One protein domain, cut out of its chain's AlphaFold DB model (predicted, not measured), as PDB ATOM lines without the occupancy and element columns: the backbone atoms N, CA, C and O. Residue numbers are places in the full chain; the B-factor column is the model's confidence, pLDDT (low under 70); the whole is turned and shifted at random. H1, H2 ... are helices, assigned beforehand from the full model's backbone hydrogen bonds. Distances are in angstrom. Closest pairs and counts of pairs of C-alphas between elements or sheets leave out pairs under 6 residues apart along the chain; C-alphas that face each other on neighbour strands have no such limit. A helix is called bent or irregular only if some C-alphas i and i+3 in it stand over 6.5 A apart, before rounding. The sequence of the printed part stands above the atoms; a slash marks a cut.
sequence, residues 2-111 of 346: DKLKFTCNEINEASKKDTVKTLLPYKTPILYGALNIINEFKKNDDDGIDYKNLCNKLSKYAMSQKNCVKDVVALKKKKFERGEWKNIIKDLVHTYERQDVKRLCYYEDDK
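What this domain is: This is residues 2 to 111 of the 346 residues of an uncharacterized protein of Plasmodium ovale wallikeri (UniProt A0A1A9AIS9). Three long helices, H2, H3 and H4, run lengthwise together as an elongated bundle, their centres making a triangle, with H2 touching both of the others while H3 and H4 come near each other. The short helix H1 packs on one side of this bundle, set obliquely over the first residues of H2 and a stretch of H3; at one end of the long axis, residues 43 to 48 of the link between H2 and H3 stick out, and residues 99 to 111 after H4 turn back along the bundle without a named element. The printed part has 110 residues with four named helices, in the order H1, H2, H3, H4, and no named strand; its class is all helix. It is compact, with a radius of gyration of the C-alphas of 14.4 A, and elongated in outline, with spans of 48 by 30 by 17 A.

How they stand to each other: The longest helix is H3, residues 51 to 75. It touches H2, residues 24 to 42, with 11 pairs of C-alphas within 8 A. The closest C-alphas of these two, those of Leu 58 and Ala 34, are 6.4 A apart. H2 and H3 form a helical hairpin, running opposite ways at a shallow tilt of 21 degrees. H2 is the hub, touching three other helices. One of these is H4, residues 82 to 98, where the closest C-alphas are those of Lys 27 and Ile 88, 5.8 A apart. H2 and H4 run the same way at a shallow tilt of 29 degrees. H3 and H4 are near each other: their closest C-alphas are 8.2 A apart, and 9 pairs lie within 10 A. H1, residues 9 to 14, touches H2 with residues 25 to 30 of H2 alone, and the closest C-alphas, those of Ala 14 and Pro 25, are 5.5 A apart. H1 and H2 also form a helical hairpin, running opposite ways at a steep tilt of 39 degrees. H1 touches H3 with residues 65 to 72 of H3 alone, and the closest C-alphas are those of Ile 11 and Val 69, 6.6 A apart. These two run the same way at a steep tilt of 55 degrees. H1 and H4 are apart. The helix packing is part aligned, part crossed: of the 4 touching pairs, 2 are at a shallow tilt. In H1, H3 and H4 each pair of O i and N i+4 is within hydrogen-bond range, and in H2 13 of 15 are.

Where its parts are: H3 is 35.9 A long, from C-alpha 51 at (-18.249, -26.382, -29.762) to C-alpha 75 at (15.737, -20.622, -39.778). H2 is 28.4 A long from C-alpha 24 to C-alpha 42, and it is only just irregular: C-alphas 25 and 28 are 6.9 A apart. H4 is 24.5 A long and ends with C-alpha 98 at (-15.676, -11.110, -30.265). H1 is 8.5 A long and begins with C-alpha 9 at (2.163, -21.485, -45.672).

The domain as a whole: The two C-alphas farthest apart are those of Asp 46 and Lys 77, 48.9 A. The printed part has no cut. The three links between successive helices are short, with 9, 8 and 6 residues in order along the chain. In the link between H2 and H3, residues 43 to 48 stand free. The C-alphas of residues 99 to 111 lie 10 to 19 A from the mean of the C-alphas. The mean pLDDT of the printed part is 92.3, and residues 2 to 5 are under 70.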
ATOM      1  N   ASP A   2     -12.367 -32.288 -43.018       45.41
ATOM      2  CA  ASP A   2     -10.891 -32.220 -43.162       45.41
ATOM      3  C   ASP A   2     -10.384 -31.146 -44.142       45.41
ATOM      4  O   ASP A   2      -9.287 -31.250 -44.685       45.41
ATOM      5  N   LYS A   3     -11.165 -30.087 -44.393       49.34
ATOM      6  CA  LYS A   3     -10.765 -29.036 -45.350       49.34
ATOM      7  C   LYS A   3      -9.708 -28.052 -44.828       49.34
ATOM      8  O   LYS A   3      -9.037 -27.425 -45.637       49.34
ATOM      9  N   LEU A   4      -9.495 -27.953 -43.513       55.59
ATOM     10  CA  LEU A   4      -8.434 -27.115 -42.934       55.59
ATOM     11  C   LEU A   4      -7.291 -27.997 -42.437       55.59
ATOM     12  O   LEU A   4      -7.249 -28.368 -41.264       55.59
ATOM     13  N   LYS A   5      -6.346 -28.311 -43.326       65.00
ATOM     14  CA  LYS A   5      -5.000 -28.684 -42.883       65.00
ATOM     15  C   LYS A   5      -4.327 -27.423 -42.351       65.00
ATOM     16  O   LYS A   5      -4.251 -26.417 -43.054       65.00
ATOM     17  N   PHE A   6      -3.841 -27.472 -41.115       77.69
ATOM     18  CA  PHE A   6      -3.048 -26.386 -40.543       77.69
ATOM     19  C   PHE A   6      -1.664 -26.402 -41.191       77.69
ATOM     20  O   PHE A   6      -0.780 -27.146 -40.775       77.69
ATOM     21  N   THR A   7      -1.507 -25.650 -42.276       85.50
ATOM     22  CA  THR A   7      -0.219 -25.508 -42.964       85.50
ATOM     23  C   THR A   7       0.566 -24.336 -42.378       85.50
ATOM     24  O   THR A   7      -0.011 -23.427 -41.776       85.50
ATOM     25  N   CYS A   8       1.883 -24.335 -42.583       92.06
ATOM     26  CA  CYS A   8       2.743 -23.200 -42.251       92.06
ATOM     27  C   CYS A   8       2.824 -22.166 -43.391       92.06
ATOM     28  O   CYS A   8       3.632 -21.249 -43.313       92.06
ATOM     29  N   ASN A   9       2.018 -22.293 -44.454       92.06
ATOM     30  CA  ASN A   9       2.163 -21.485 -45.672       92.06
ATOM     31  C   ASN A   9       2.017 -19.986 -45.396       92.06
ATOM     32  O   ASN A   9       2.884 -19.207 -45.779       92.06
ATOM     33  N   GLU A  10       0.972 -19.578 -44.671       92.12
ATOM     34  CA  GLU A  10       0.778 -18.164 -44.325       92.12
ATOM     35  C   GLU A  10       1.877 -17.635 -43.392       92.12
ATOM     36  O   GLU A  10       2.267 -16.475 -43.495       92.12
ATOM     37  N   ILE A  11       2.422 -18.489 -42.519       94.00
ATOM     38  CA  ILE A  11       3.554 -18.144 -41.649       94.00
ATOM     39  C   ILE A  11       4.829 -17.950 -42.473       94.00
ATOM     40  O   ILE A  11       5.553 -16.975 -42.266       94.00
ATOM     41  N   ASN A  12       5.080 -18.829 -43.442       92.62
ATOM     42  CA  ASN A  12       6.210 -18.733 -44.363       92.62
ATOM     43  C   ASN A  12       6.111 -17.469 -45.225       92.62
ATOM     44  O   ASN A  12       7.096 -16.746 -45.363       92.62
ATOM     45  N   GLU A  13       4.928 -17.140 -45.740       92.75
ATOM     46  CA  GLU A  13       4.706 -15.902 -46.493       92.75
ATOM     47  C   GLU A  13       4.875 -14.658 -45.615       92.75
ATOM     48  O   GLU A  13       5.594 -13.728 -45.984       92.75
ATOM     49  N   ALA A  14       4.300 -14.654 -44.410       92.50
ATOM     50  CA  ALA A  14       4.481 -13.569 -43.450       92.50
ATOM     51  C   ALA A  14       5.948 -13.380 -43.047       92.50
ATOM     52  O   ALA A  14       6.371 -12.261 -42.756       92.50
ATOM     53  N   SER A  15       6.749 -14.447 -43.093       90.88
ATOM     54  CA  SER A  15       8.181 -14.385 -42.824       90.88
ATOM     55  C   SER A  15       8.957 -13.536 -43.835       90.88
ATOM     56  O   SER A  15      10.063 -13.114 -43.532       90.88
ATOM     57  N   LYS A  16       8.417 -13.214 -45.010       91.12
ATOM     58  CA  LYS A  16       9.115 -12.332 -45.962       91.12
ATOM     59  C   LYS A  16       9.170 -10.875 -45.487       91.12
ATOM     60  O   LYS A  16       9.979 -10.104 -45.987       91.12
ATOM     61  N   LYS A  17       8.333 -10.499 -44.513       87.50
ATOM     62  CA  LYS A  17       8.318  -9.160 -43.916       87.50
ATOM     63  C   LYS A  17       9.381  -9.061 -42.826       87.50
ATOM     64  O   LYS A  17       9.467  -9.938 -41.961       87.50
ATOM     65  N   ASP A  18      10.158  -7.983 -42.852       82.06
ATOM     66  CA  ASP A  18      11.059  -7.633 -41.758       82.06
ATOM     67  C   ASP A  18      10.443  -6.521 -40.908       82.06
ATOM     68  O   ASP A  18       9.864  -5.562 -41.419       82.06
ATOM     69  N   THR A  19      10.500  -6.696 -39.594       85.88
ATOM     70  CA  THR A  19       9.853  -5.820 -38.613       85.88
ATOM     71  C   THR A  19      10.704  -5.736 -37.355       85.88
ATOM     72  O   THR A  19      11.404  -6.687 -37.011       85.88
ATOM     73  N   VAL A  20      10.579  -4.624 -36.619       86.25
ATOM     74  CA  VAL A  20      11.291  -4.396 -35.344       86.25
ATOM     75  C   VAL A  20      11.008  -5.509 -34.327       86.25
ATOM     76  O   VAL A  20      11.908  -5.978 -33.640       86.25
ATOM     77  N   LYS A  21       9.749  -5.947 -34.245       90.06
ATOM     78  CA  LYS A  21       9.315  -7.071 -33.405       90.06
ATOM     79  C   LYS A  21       9.418  -8.376 -34.185       90.06
ATOM     80  O   LYS A  21       8.938  -8.438 -35.317       90.06
ATOM     81  N   THR A  22       9.998  -9.413 -33.587       91.00
ATOM     82  CA  THR A  22      10.342 -10.659 -34.300       91.00
ATOM     83  C   THR A  22       9.105 -11.447 -34.733       91.00
ATOM     84  O   THR A  22       9.101 -12.045 -35.806       91.00
ATOM     85  N   LEU A  23       8.049 -11.447 -33.919       95.25
ATOM     86  CA  LEU A  23       6.831 -12.230 -34.125       95.25
ATOM     87  C   LEU A  23       5.653 -11.415 -34.670       95.25
ATOM     88  O   LEU A  23       4.627 -11.991 -35.033       95.25
ATOM     89  N   LEU A  24       5.790 -10.089 -34.763       93.19
ATOM     90  CA  LEU A  24       4.747  -9.198 -35.279       93.19
ATOM     91  C   LEU A  24       4.186  -9.614 -36.653       93.19
ATOM     92  O   LEU A  24       2.961  -9.580 -36.794       93.19
ATOM     93  N   PRO A  25       4.993 -10.063 -37.638       94.19
ATOM     94  CA  PRO A  25       4.476 -10.441 -38.953       94.19
ATOM     95  C   PRO A  25       3.469 -11.592 -38.902       94.19
ATOM     96  O   PRO A  25       2.589 -11.681 -39.755       94.19
ATOM     97  N   TYR A  26       3.571 -12.461 -37.893       95.62
ATOM     98  CA  TYR A  26       2.751 -13.665 -37.764       95.62
ATOM     99  C   TYR A  26       1.422 -13.417 -37.048       95.62
ATOM    100  O   TYR A  26       0.535 -14.263 -37.113       95.62
ATOM    101  N   LYS A  27       1.249 -12.266 -36.385       95.56
ATOM    102  CA  LYS A  27       0.021 -11.946 -35.641       95.56
ATOM    103  C   LYS A  27      -1.215 -12.036 -36.540       95.56
ATOM    104  O   LYS A  27      -2.123 -12.810 -36.259       95.56
ATOM    105  N   THR A  28      -1.244 -11.269 -37.626       95.00
ATOM    106  CA  THR A  28      -2.401 -11.198 -38.531       95.00
ATOM    107  C   THR A  28      -2.804 -12.550 -39.130       95.00
ATOM    108  O   THR A  28      -3.972 -12.906 -38.970       95.00
ATOM    109  N   PRO A  29      -1.909 -13.333 -39.770       95.12
ATOM    110  CA  PRO A  29      -2.305 -14.623 -40.346       95.12
ATOM    111  C   PRO A  29      -2.817 -15.609 -39.286       95.12
ATOM    112  O   PRO A  29      -3.801 -16.307 -39.516       95.12
ATOM    113  N   ILE A  30      -2.236 -15.605 -38.079       96.50
ATOM    114  CA  ILE A  30      -2.705 -16.463 -36.980       96.50
ATOM    115  C   ILE A  30      -4.134 -16.099 -36.551       96.50
ATOM    116  O   ILE A  30      -4.989 -16.966 -36.363       96.50
ATOM    117  N   LEU A  31      -4.425 -14.806 -36.394       97.12
ATOM    118  CA  LEU A  31      -5.767 -14.353 -36.021       97.12
ATOM    119  C   LEU A  31      -6.785 -14.650 -37.126       97.12
ATOM    120  O   LEU A  31      -7.899 -15.091 -36.836       97.12
ATOM    121  N   TYR A  32      -6.391 -14.451 -38.384       94.81
ATOM    122  CA  TYR A  32      -7.238 -14.703 -39.545       94.81
ATOM    123  C   TYR A  32      -7.589 -16.188 -39.693       94.81
ATOM    124  O   TYR A  32      -8.759 -16.536 -39.854       94.81
ATOM    125  N   GLY A  33      -6.614 -17.090 -39.551       95.12
ATOM    126  CA  GLY A  33      -6.879 -18.526 -39.607       95.12
ATOM    127  C   GLY A  33      -7.777 -19.011 -38.463       95.12
ATOM    128  O   GLY A  33      -8.689 -19.805 -38.701       95.12
ATOM    129  N   ALA A  34      -7.606 -18.486 -37.242       96.50
ATOM    130  CA  ALA A  34      -8.511 -18.779 -36.127       96.50
ATOM    131  C   ALA A  34      -9.951 -18.312 -36.404       96.50
ATOM    132  O   ALA A  34     -10.903 -19.051 -36.144       96.50
ATOM    133  N   LEU A  35     -10.113 -17.113 -36.971       96.25
ATOM    134  CA  LEU A  35     -11.415 -16.575 -37.364       96.25
ATOM    135  C   LEU A  35     -12.088 -17.446 -38.435       96.25
ATOM    136  O   LEU A  35     -13.270 -17.758 -38.312       96.25
ATOM    137  N   ASN A  36     -11.339 -17.899 -39.443       95.00
ATOM    138  CA  ASN A  36     -11.858 -18.791 -40.481       95.00
ATOM    139  C   ASN A  36     -12.346 -20.125 -39.911       95.00
ATOM    140  O   ASN A  36     -13.427 -20.580 -40.279       95.00
ATOM    141  N   ILE A  37     -11.596 -20.720 -38.976       95.56
ATOM    142  CA  ILE A  37     -12.020 -21.942 -38.278       95.56
ATOM    143  C   ILE A  37     -13.364 -21.720 -37.579       95.56
ATOM    144  O   ILE A  37     -14.266 -22.539 -37.731       95.56
ATOM    145  N   ILE A  38     -13.516 -20.620 -36.838       95.94
ATOM    146  CA  ILE A  38     -14.770 -20.318 -36.134       95.94
ATOM    147  C   ILE A  38     -15.916 -20.136 -37.126       95.94
ATOM    148  O   ILE A  38     -16.970 -20.751 -36.967       95.94
ATOM    149  N   ASN A  39     -15.699 -19.341 -38.171       94.81
ATOM    150  CA  ASN A  39     -16.712 -19.073 -39.185       94.81
ATOM    151  C   ASN A  39     -17.165 -20.353 -39.892       94.81
ATOM    152  O   ASN A  39     -18.346 -20.494 -40.182       94.81
ATOM    153  N   GLU A  40     -16.270 -21.310 -40.146       93.94
ATOM    154  CA  GLU A  40     -16.662 -22.602 -40.715       93.94
ATOM    155  C   GLU A  40     -17.608 -23.394 -39.815       93.94
ATOM    156  O   GLU A  40     -18.580 -23.955 -40.312       93.94
ATOM    157  N   PHE A  41     -17.358 -23.417 -38.505       93.56
ATOM    158  CA  PHE A  41     -18.234 -24.106 -37.553       93.56
ATOM    159  C   PHE A  41     -19.580 -23.403 -37.368       93.56
ATOM    160  O   PHE A  41     -20.556 -24.060 -37.027       93.56
ATOM    161  N   LYS A  42     -19.634 -22.089 -37.606       92.44
ATOM    162  CA  LYS A  42     -20.856 -21.281 -37.511       92.44
ATOM    163  C   LYS A  42     -21.705 -21.254 -38.785       92.44
ATOM    164  O   LYS A  42     -22.795 -20.704 -38.751       92.44
ATOM    165  N   LYS A  43     -21.227 -21.794 -39.914       89.56
ATOM    166  CA  LYS A  43     -21.953 -21.712 -41.199       89.56
ATOM    167  C   LYS A  43     -23.275 -22.483 -41.208       89.56
ATOM    168  O   LYS A  43     -24.224 -21.990 -41.799       89.56
ATOM    169  N   ASN A  44     -23.314 -23.662 -40.586       77.38
ATOM    170  CA  ASN A  44     -24.489 -24.532 -40.547       77.38
ATOM    171  C   ASN A  44     -24.720 -24.996 -39.103       77.38
ATOM    172  O   ASN A  44     -24.108 -25.974 -38.663       77.38
ATOM    173  N   ASP A  45     -25.577 -24.292 -38.368       82.31
ATOM    174  CA  ASP A  45     -25.880 -24.544 -36.957       82.31
ATOM    175  C   ASP A  45     -27.323 -25.022 -36.713       82.31
ATOM    176  O   ASP A  45     -27.789 -24.989 -35.580       82.31
ATOM    177  N   ASP A  46     -27.988 -25.579 -37.734       85.12
ATOM    178  CA  ASP A  46     -29.330 -26.190 -37.628       85.12
ATOM    179  C   ASP A  46     -29.447 -27.252 -36.518       85.12
ATOM    180  O   ASP A  46     -30.532 -27.525 -36.001       85.12
ATOM    181  N   ASP A  47     -28.320 -27.888 -36.201       88.88
ATOM    182  CA  ASP A  47     -28.151 -28.900 -35.155       88.88
ATOM    183  C   ASP A  47     -27.256 -28.389 -34.011       88.88
ATOM    184  O   ASP A  47     -26.681 -29.162 -33.239       88.88
ATOM    185  N   GLY A  48     -27.071 -27.075 -33.934       91.94
ATOM    186  CA  GLY A  48     -26.175 -26.392 -33.016       91.94
ATOM    187  C   GLY A  48     -24.715 -26.509 -33.431       91.94
ATOM    188  O   GLY A  48     -24.291 -27.452 -34.112       91.94
ATOM    189  N   ILE A  49     -23.914 -25.554 -32.965       95.00
ATOM    190  CA  ILE A  49     -22.470 -25.533 -33.200       95.00
ATOM    191  C   ILE A  49     -21.813 -26.670 -32.418       95.00
ATOM    192  O   ILE A  49     -22.029 -26.841 -31.220       95.00
ATOM    193  N   ASP A  50     -20.946 -27.438 -33.074       95.56
ATOM    194  CA  ASP A  50     -20.123 -28.443 -32.400       95.56
ATOM    195  C   ASP A  50     -18.946 -27.775 -31.670       95.56
ATOM    196  O   ASP A  50     -17.796 -27.804 -32.121       95.56
ATOM    197  N   TYR A  51     -19.241 -27.127 -30.538       97.06
ATOM    198  CA  TYR A  51     -18.249 -26.382 -29.762       97.06
ATOM    199  C   TYR A  51     -17.085 -27.256 -29.288       97.06
ATOM    200  O   TYR A  51     -15.953 -26.779 -29.211       97.06
ATOM    201  N   LYS A  52     -17.322 -28.545 -29.014       96.62
ATOM    202  CA  LYS A  52     -16.266 -29.471 -28.587       96.62
ATOM    203  C   LYS A  52     -15.233 -29.653 -29.694       96.62
ATOM    204  O   LYS A  52     -14.033 -29.497 -29.448       96.62
ATOM    205  N   ASN A  53     -15.684 -29.908 -30.921       95.81
ATOM    206  CA  ASN A  53     -14.785 -30.009 -32.066       95.81
ATOM    207  C   ASN A  53     -14.192 -28.655 -32.470       95.81
ATOM    208  O   ASN A  53     -13.008 -28.607 -32.804       95.81
ATOM    209  N   LEU A  54     -14.949 -27.558 -32.365       96.62
ATOM    210  CA  LEU A  54     -14.443 -26.206 -32.614       96.62
ATOM    211  C   LEU A  54     -13.266 -25.870 -31.694       96.62
ATOM    212  O   LEU A  54     -12.182 -25.533 -32.171       96.62
ATOM    213  N   CYS A  55     -13.443 -26.002 -30.379       97.31
ATOM    214  CA  CYS A  55     -12.408 -25.655 -29.410       97.31
ATOM    215  C   CYS A  55     -11.188 -26.582 -29.517       97.31
ATOM    216  O   CYS A  55     -10.050 -26.117 -29.427       97.31
ATOM    217  N   ASN A  56     -11.394 -27.874 -29.799       95.62
ATOM    218  CA  ASN A  56     -10.299 -28.802 -30.091       95.62
ATOM    219  C   ASN A  56      -9.507 -28.368 -31.338       95.62
ATOM    220  O   ASN A  56      -8.275 -28.348 -31.326       95.62
ATOM    221  N   LYS A  57     -10.205 -27.973 -32.409       95.50
ATOM    222  CA  LYS A  57      -9.592 -27.514 -33.659       95.50
ATOM    223  C   LYS A  57      -8.818 -26.209 -33.460       95.50
ATOM    224  O   LYS A  57      -7.687 -26.114 -33.925       95.50
ATOM    225  N   LEU A  58      -9.371 -25.251 -32.717       96.25
ATOM    226  CA  LEU A  58      -8.701 -23.995 -32.361       96.25
ATOM    227  C   LEU A  58      -7.439 -24.217 -31.519       96.25
ATOM    228  O   LEU A  58      -6.401 -23.619 -31.801       96.25
ATOM    229  N   SER A  59      -7.496 -25.115 -30.534       94.69
ATOM    230  CA  SER A  59      -6.337 -25.455 -29.702       94.69
ATOM    231  C   SER A  59      -5.211 -26.092 -30.526       94.69
ATOM    232  O   SER A  59      -4.058 -25.657 -30.450       94.69
ATOM    233  N   LYS A  60      -5.545 -27.070 -31.381       94.94
ATOM    234  CA  LYS A  60      -4.584 -27.699 -32.302       94.94
ATOM    235  C   LYS A  60      -4.000 -26.694 -33.292       94.94
ATOM    236  O   LYS A  60      -2.800 -26.726 -33.549       94.94
ATOM    237  N   TYR A  61      -4.830 -25.791 -33.812       95.69
ATOM    238  CA  TYR A  61      -4.398 -24.721 -34.700       95.69
ATOM    239  C   TYR A  61      -3.363 -23.818 -34.026       95.69
ATOM    240  O   TYR A  61      -2.256 -23.695 -34.539       95.69
ATOM    241  N   ALA A  62      -3.672 -23.250 -32.856       95.25
ATOM    242  CA  ALA A  62      -2.759 -22.353 -32.146       95.25
ATOM    243  C   ALA A  62      -1.408 -23.026 -31.843       95.25
ATOM    244  O   ALA A  62      -0.352 -22.424 -32.041       95.25
ATOM    245  N   MET A  63      -1.432 -24.300 -31.438       94.75
ATOM    246  CA  MET A  63      -0.223 -25.091 -31.198       94.75
ATOM    247  C   MET A  63       0.584 -25.333 -32.481       94.75
ATOM    248  O   MET A  63       1.803 -25.172 -32.483       94.75
ATOM    249  N   SER A  64      -0.086 -25.676 -33.581       95.25
ATOM    250  CA  SER A  64       0.549 -25.860 -34.888       95.25
ATOM    251  C   SER A  64       1.194 -24.565 -35.387       95.25
ATOM    252  O   SER A  64       2.364 -24.578 -35.764       95.25
ATOM    253  N   GLN A  65       0.488 -23.433 -35.298       95.81
ATOM    254  CA  GLN A  65       1.028 -22.131 -35.695       95.81
ATOM    255  C   GLN A  65       2.230 -21.723 -34.839       95.81
ATOM    256  O   GLN A  65       3.217 -21.224 -35.372       95.81
ATOM    257  N   LYS A  66       2.204 -21.997 -33.529       96.62
ATOM    258  CA  LYS A  66       3.357 -21.774 -32.644       96.62
ATOM    259  C   LYS A  66       4.602 -22.511 -33.129       96.62
ATOM    260  O   LYS A  66       5.687 -21.936 -33.121       96.62
ATOM    261  N   ASN A  67       4.446 -23.770 -33.534       95.94
ATOM    262  CA  ASN A  67       5.553 -24.579 -34.039       95.94
ATOM    263  C   ASN A  67       6.067 -24.034 -35.377       95.94
ATOM    264  O   ASN A  67       7.258 -23.768 -35.481       95.94
ATOM    265  N   CYS A  68       5.175 -23.716 -36.325       95.81
ATOM    266  CA  CYS A  68       5.561 -23.063 -37.583       95.81
ATOM    267  C   CYS A  68       6.380 -21.784 -37.340       95.81
ATOM    268  O   CYS A  68       7.410 -21.559 -37.969       95.81
ATOM    269  N   VAL A  69       5.934 -20.937 -36.407       96.44
ATOM    270  CA  VAL A  69       6.632 -19.691 -36.069       96.44
ATOM    271  C   VAL A  69       8.002 -19.974 -35.453       96.44
ATOM    272  O   VAL A  69       8.969 -19.312 -35.821       96.44
ATOM    273  N   LYS A  70       8.117 -20.950 -34.544       96.56
ATOM    274  CA  LYS A  70       9.411 -21.351 -33.968       96.56
ATOM    275  C   LYS A  70      10.396 -21.799 -35.043       96.56
ATOM    276  O   LYS A  70      11.534 -21.339 -35.023       96.56
ATOM    277  N   ASP A  71       9.949 -22.632 -35.978       95.25
ATOM    278  CA  ASP A  71      10.791 -23.164 -37.050       95.25
ATOM    279  C   ASP A  71      11.292 -22.035 -37.960       95.25
ATOM    280  O   ASP A  71      12.490 -21.903 -38.202       95.25
ATOM    281  N   VAL A  72      10.396 -21.141 -38.389       93.88
ATOM    282  CA  VAL A  72      10.746 -19.985 -39.230       93.88
ATOM    283  C   VAL A  72      11.693 -19.016 -38.516       93.88
ATOM    284  O   VAL A  72      12.638 -18.506 -39.119       93.88
ATOM    285  N   VAL A  73      11.461 -18.748 -37.232       93.94
ATOM    286  CA  VAL A  73      12.323 -17.871 -36.426       93.94
ATOM    287  C   VAL A  73      13.720 -18.475 -36.268       93.94
ATOM    288  O   VAL A  73      14.709 -17.755 -36.428       93.94
ATOM    289  N   ALA A  74      13.808 -19.789 -36.041       93.38
ATOM    290  CA  ALA A  74      15.071 -20.514 -35.964       93.38
ATOM    291  C   ALA A  74      15.831 -20.502 -37.302       93.38
ATOM    292  O   ALA A  74      17.029 -20.221 -37.313       93.38
ATOM    293  N   LEU A  75      15.144 -20.710 -38.433       92.69
ATOM    294  CA  LEU A  75      15.737 -20.622 -39.778       92.69
ATOM    295  C   LEU A  75      16.341 -19.241 -40.060       92.69
ATOM    296  O   LEU A  75      17.387 -19.126 -40.695       92.69
ATOM    297  N   LYS A  76      15.716 -18.186 -39.533       90.12
ATOM    298  CA  LYS A  76      16.218 -16.809 -39.607       90.12
ATOM    299  C   LYS A  76      17.309 -16.482 -38.587       90.12
ATOM    300  O   LYS A  76      17.727 -15.329 -38.513       90.12
ATOM    301  N   LYS A  77      17.745 -17.454 -37.778       92.00
ATOM    302  CA  LYS A  77      18.710 -17.268 -36.683       92.00
ATOM    303  C   LYS A  77      18.278 -16.184 -35.677       92.00
ATOM    304  O   LYS A  77      19.121 -15.573 -35.025       92.00
ATOM    305  N   LYS A  78      16.969 -15.936 -35.548       90.50
ATOM    306  CA  LYS A  78      16.388 -15.037 -34.537       90.50
ATOM    307  C   LYS A  78      15.938 -15.864 -33.325       90.50
ATOM    308  O   LYS A  78      15.723 -17.071 -33.416       90.50
ATOM    309  N   LYS A  79      15.786 -15.218 -32.167       92.75
ATOM    310  CA  LYS A  79      15.261 -15.856 -30.952       92.75
ATOM    311  C   LYS A  79      13.735 -15.792 -30.936       92.75
ATOM    312  O   LYS A  79      13.144 -14.776 -31.292       92.75
ATOM    313  N   PHE A  80      13.083 -16.868 -30.499       95.25
ATOM    314  CA  PHE A  80      11.638 -16.852 -30.272       95.25
ATOM    315  C   PHE A  80      11.304 -16.042 -29.012       95.25
ATOM    316  O   PHE A  80      11.580 -16.470 -27.886       95.25
ATOM    317  N   GLU A  81      10.676 -14.884 -29.202       95.62
ATOM    318  CA  GLU A  81      10.329 -13.972 -28.115       95.62
ATOM    319  C   GLU A  81       9.017 -14.370 -27.427       95.62
ATOM    320  O   GLU A  81       7.913 -14.101 -27.905       95.62
ATOM    321  N   ARG A  82       9.124 -14.999 -26.247       95.12
ATOM    322  CA  ARG A  82       7.958 -15.473 -25.472       95.12
ATOM    323  C   ARG A  82       6.972 -14.357 -25.118       95.12
ATOM    324  O   ARG A  82       5.767 -14.597 -25.117       95.12
ATOM    325  N   GLY A  83       7.467 -13.152 -24.827       96.00
ATOM    326  CA  GLY A  83       6.618 -11.997 -24.525       96.00
ATOM    327  C   GLY A  83       5.767 -11.571 -25.722       96.00
ATOM    328  O   GLY A  83       4.580 -11.288 -25.572       96.00
ATOM    329  N   GLU A  84       6.338 -11.603 -26.928       96.25
ATOM    330  CA  GLU A  84       5.592 -11.321 -28.153       96.25
ATOM    331  C   GLU A  84       4.562 -12.416 -28.455       96.25
ATOM    332  O   GLU A  84       3.433 -12.105 -28.828       96.25
ATOM    333  N   TRP A  85       4.897 -13.688 -28.206       97.50
ATOM    334  CA  TRP A  85       3.941 -14.789 -28.352       97.50
ATOM    335  C   TRP A  85       2.748 -14.637 -27.407       97.50
ATOM    336  O   TRP A  85       1.602 -14.792 -27.822       97.50
ATOM    337  N   LYS A  86       2.998 -14.258 -26.149       96.56
ATOM    338  CA  LYS A  86       1.936 -13.996 -25.170       96.56
ATOM    339  C   LYS A  86       0.981 -12.894 -25.637       96.56
ATOM    340  O   LYS A  86      -0.222 -12.996 -25.410       96.56
ATOM    341  N   ASN A  87       1.491 -11.876 -26.335       96.25
ATOM    342  CA  ASN A  87       0.645 -10.847 -26.945       96.25
ATOM    343  C   ASN A  87      -0.233 -11.422 -28.068       96.25
ATOM    344  O   ASN A  87      -1.426 -11.140 -28.089       96.25
ATOM    345  N   ILE A  88       0.308 -12.293 -28.929       97.06
ATOM    346  CA  ILE A  88      -0.477 -12.984 -29.970       97.06
ATOM    347  C   ILE A  88      -1.580 -13.853 -29.346       97.06
ATOM    348  O   ILE A  88      -2.716 -13.829 -29.817       97.06
ATOM    349  N   ILE A  89      -1.288 -14.580 -28.261       97.19
ATOM    350  CA  ILE A  89      -2.307 -15.340 -27.519       97.19
ATOM    351  C   ILE A  89      -3.382 -14.405 -26.957       97.19
ATOM    352  O   ILE A  89      -4.566 -14.688 -27.105       97.19
ATOM    353  N   LYS A  90      -3.007 -13.265 -26.363       96.81
ATOM    354  CA  LYS A  90      -3.976 -12.275 -25.865       96.81
ATOM    355  C   LYS A  90      -4.892 -11.765 -26.982       96.81
ATOM    356  O   LYS A  90      -6.100 -11.662 -26.776       96.81
ATOM    357  N   ASP A  91      -4.339 -11.498 -28.161       97.06
ATOM    358  CA  ASP A  91      -5.123 -11.098 -29.330       97.06
ATOM    359  C   ASP A  91      -6.052 -12.228 -29.812       97.06
ATOM    360  O   ASP A  91      -7.212 -11.972 -30.126       97.06
ATOM    361  N   LEU A  92      -5.596 -13.489 -29.801       96.88
ATOM    362  CA  LEU A  92      -6.434 -14.658 -30.103       96.88
ATOM    363  C   LEU A  92      -7.609 -14.784 -29.129       96.88
ATOM    364  O   LEU A  92      -8.738 -15.017 -29.552       96.88
ATOM    365  N   VAL A  93      -7.366 -14.588 -27.833       96.06
ATOM    366  CA  VAL A  93      -8.418 -14.590 -26.804       96.06
ATOM    367  C   VAL A  93      -9.437 -13.488 -27.068       96.06
ATOM    368  O   VAL A  93     -10.638 -13.711 -26.920       96.06
ATOM    369  N   HIS A  94      -8.980 -12.314 -27.501       96.69
ATOM    370  CA  HIS A  94      -9.872 -11.222 -27.868       96.69
ATOM    371  C   HIS A  94     -10.693 -11.553 -29.127       96.69
ATOM    372  O   HIS A  94     -11.888 -11.270 -29.176       96.69
ATOM    373  N   THR A  95     -10.108 -12.245 -30.110       96.19
ATOM    374  CA  THR A  95     -10.855 -12.811 -31.246       96.19
ATOM    375  C   THR A  95     -11.921 -13.801 -30.773       96.19
ATOM    376  O   THR A  95     -13.058 -13.731 -31.231       96.19
ATOM    377  N   TYR A  96     -11.603 -14.687 -29.825       96.69
ATOM    378  CA  TYR A  96     -12.571 -15.638 -29.264       96.69
ATOM    379  C   TYR A  96     -13.709 -14.942 -28.518       96.69
ATOM    380  O   TYR A  96     -14.838 -15.417 -28.545       96.69
ATOM    381  N   GLU A  97     -13.428 -13.827 -27.850       96.31
ATOM    382  CA  GLU A  97     -14.429 -13.009 -27.166       96.31
ATOM    383  C   GLU A  97     -15.396 -12.366 -28.154       96.31
ATOM    384  O   GLU A  97     -16.603 -12.533 -28.026       96.31
ATOM    385  N   ARG A  98     -14.864 -11.718 -29.197       96.00
ATOM    386  CA  ARG A  98     -15.676 -11.110 -30.265       96.00
ATOM    387  C   ARG A  98     -16.506 -12.134 -31.031       96.00
ATOM    388  O   ARG A  98     -17.534 -11.791 -31.600       96.00
ATOM    389  N   GLN A  99     -16.044 -13.378 -31.062       95.81
ATOM    390  CA  GLN A  99     -16.745 -14.486 -31.687       95.81
ATOM    391  C   GLN A  99     -17.629 -15.280 -30.723       95.81
ATOM    392  O   GLN A  99     -18.162 -16.306 -31.133       95.81
ATOM    393  N   ASP A 100     -17.803 -14.838 -29.480       95.50
ATOM    394  CA  ASP A 100     -18.609 -15.528 -28.470       95.50
ATOM    395  C   ASP A 100     -18.234 -17.014 -28.300       95.50
ATOM    396  O   ASP A 100     -19.069 -17.903 -28.246       95.50
ATOM    397  N   VAL A 101     -16.935 -17.315 -28.269       96.50
ATOM    398  CA  VAL A 101     -16.428 -18.673 -27.995       96.50
ATOM    399  C   VAL A 101     -15.435 -18.710 -26.837       96.50
ATOM    400  O   VAL A 101     -15.099 -19.787 -26.355       96.50
ATOM    401  N   LYS A 102     -14.998 -17.553 -26.317       96.44
ATOM    402  CA  LYS A 102     -14.038 -17.448 -25.198       96.44
ATOM    403  C   LYS A 102     -14.499 -18.166 -23.928       96.44
ATOM    404  O   LYS A 102     -13.662 -18.711 -23.210       96.44
ATOM    405  N   ARG A 103     -15.805 -18.170 -23.632       95.44
ATOM    406  CA  ARG A 103     -16.343 -18.831 -22.428       95.44
ATOM    407  C   ARG A 103     -16.242 -20.355 -22.496       95.44
ATOM    408  O   ARG A 103     -16.194 -20.984 -21.446       95.44
ATOM    409  N   LEU A 104     -16.176 -20.926 -23.700       96.31
ATOM    410  CA  LEU A 104     -16.115 -22.370 -23.934       96.31
ATOM    411  C   LEU A 104     -14.714 -22.845 -24.321       96.31
ATOM    412  O   LEU A 104     -14.232 -23.852 -23.813       96.31
ATOM    413  N   CYS A 105     -14.049 -22.135 -25.228       96.75
ATOM    414  CA  CYS A 105     -12.760 -22.553 -25.752       96.75
ATOM    415  C   CYS A 105     -11.620 -22.173 -24.814       96.75
ATOM    416  O   CYS A 105     -11.596 -21.094 -24.214       96.75
ATOM    417  N   TYR A 106     -10.666 -23.092 -24.709       93.56
ATOM    418  CA  TYR A 106      -9.464 -22.947 -23.907       93.56
ATOM    419  C   TYR A 106      -8.263 -22.570 -24.777       93.56
ATOM    420  O   TYR A 106      -8.194 -22.909 -25.960       93.56
ATOM    421  N   TYR A 107      -7.312 -21.863 -24.178       94.00
ATOM    422  CA  TYR A 107      -6.111 -21.341 -24.828       94.00
ATOM    423  C   TYR A 107      -4.877 -21.532 -23.931       94.00
ATOM    424  O   TYR A 107      -4.972 -22.049 -22.820       94.00
ATOM    425  N   GLU A 108      -3.695 -21.179 -24.440       92.50
ATOM    426  CA  GLU A 108      -2.447 -21.257 -23.670       92.50
ATOM    427  C   GLU A 108      -2.517 -20.339 -22.436       92.50
ATOM    428  O   GLU A 108      -2.903 -19.180 -22.560       92.50
ATOM    429  N   ASP A 109      -2.153 -20.859 -21.260       88.62
ATOM    430  CA  ASP A 109      -2.258 -20.185 -19.951       88.62
ATOM    431  C   ASP A 109      -3.692 -19.890 -19.458       88.62
ATOM    432  O   ASP A 109      -3.898 -19.064 -18.564       88.62
ATOM    433  N   ASP A 110      -4.702 -20.568 -20.010       92.56
ATOM    434  CA  ASP A 110      -6.070 -20.507 -19.491       92.56
ATOM    435  C   ASP A 110      -6.173 -21.185 -18.110       92.56
ATOM    436  O   ASP A 110      -5.651 -22.280 -17.896       92.56
ATOM    437  N   LYS A 111      -6.854 -20.530 -17.165       92.75
ATOM    438  CA  LYS A 111      -7.018 -21.006 -15.783       92.75
ATOM    439  C   LYS A 111      -8.213 -21.945 -15.613       92.75
ATOM    440  O   LYS A 111      -8.204 -22.773 -14.711       92.75
TER     441      LYS A 111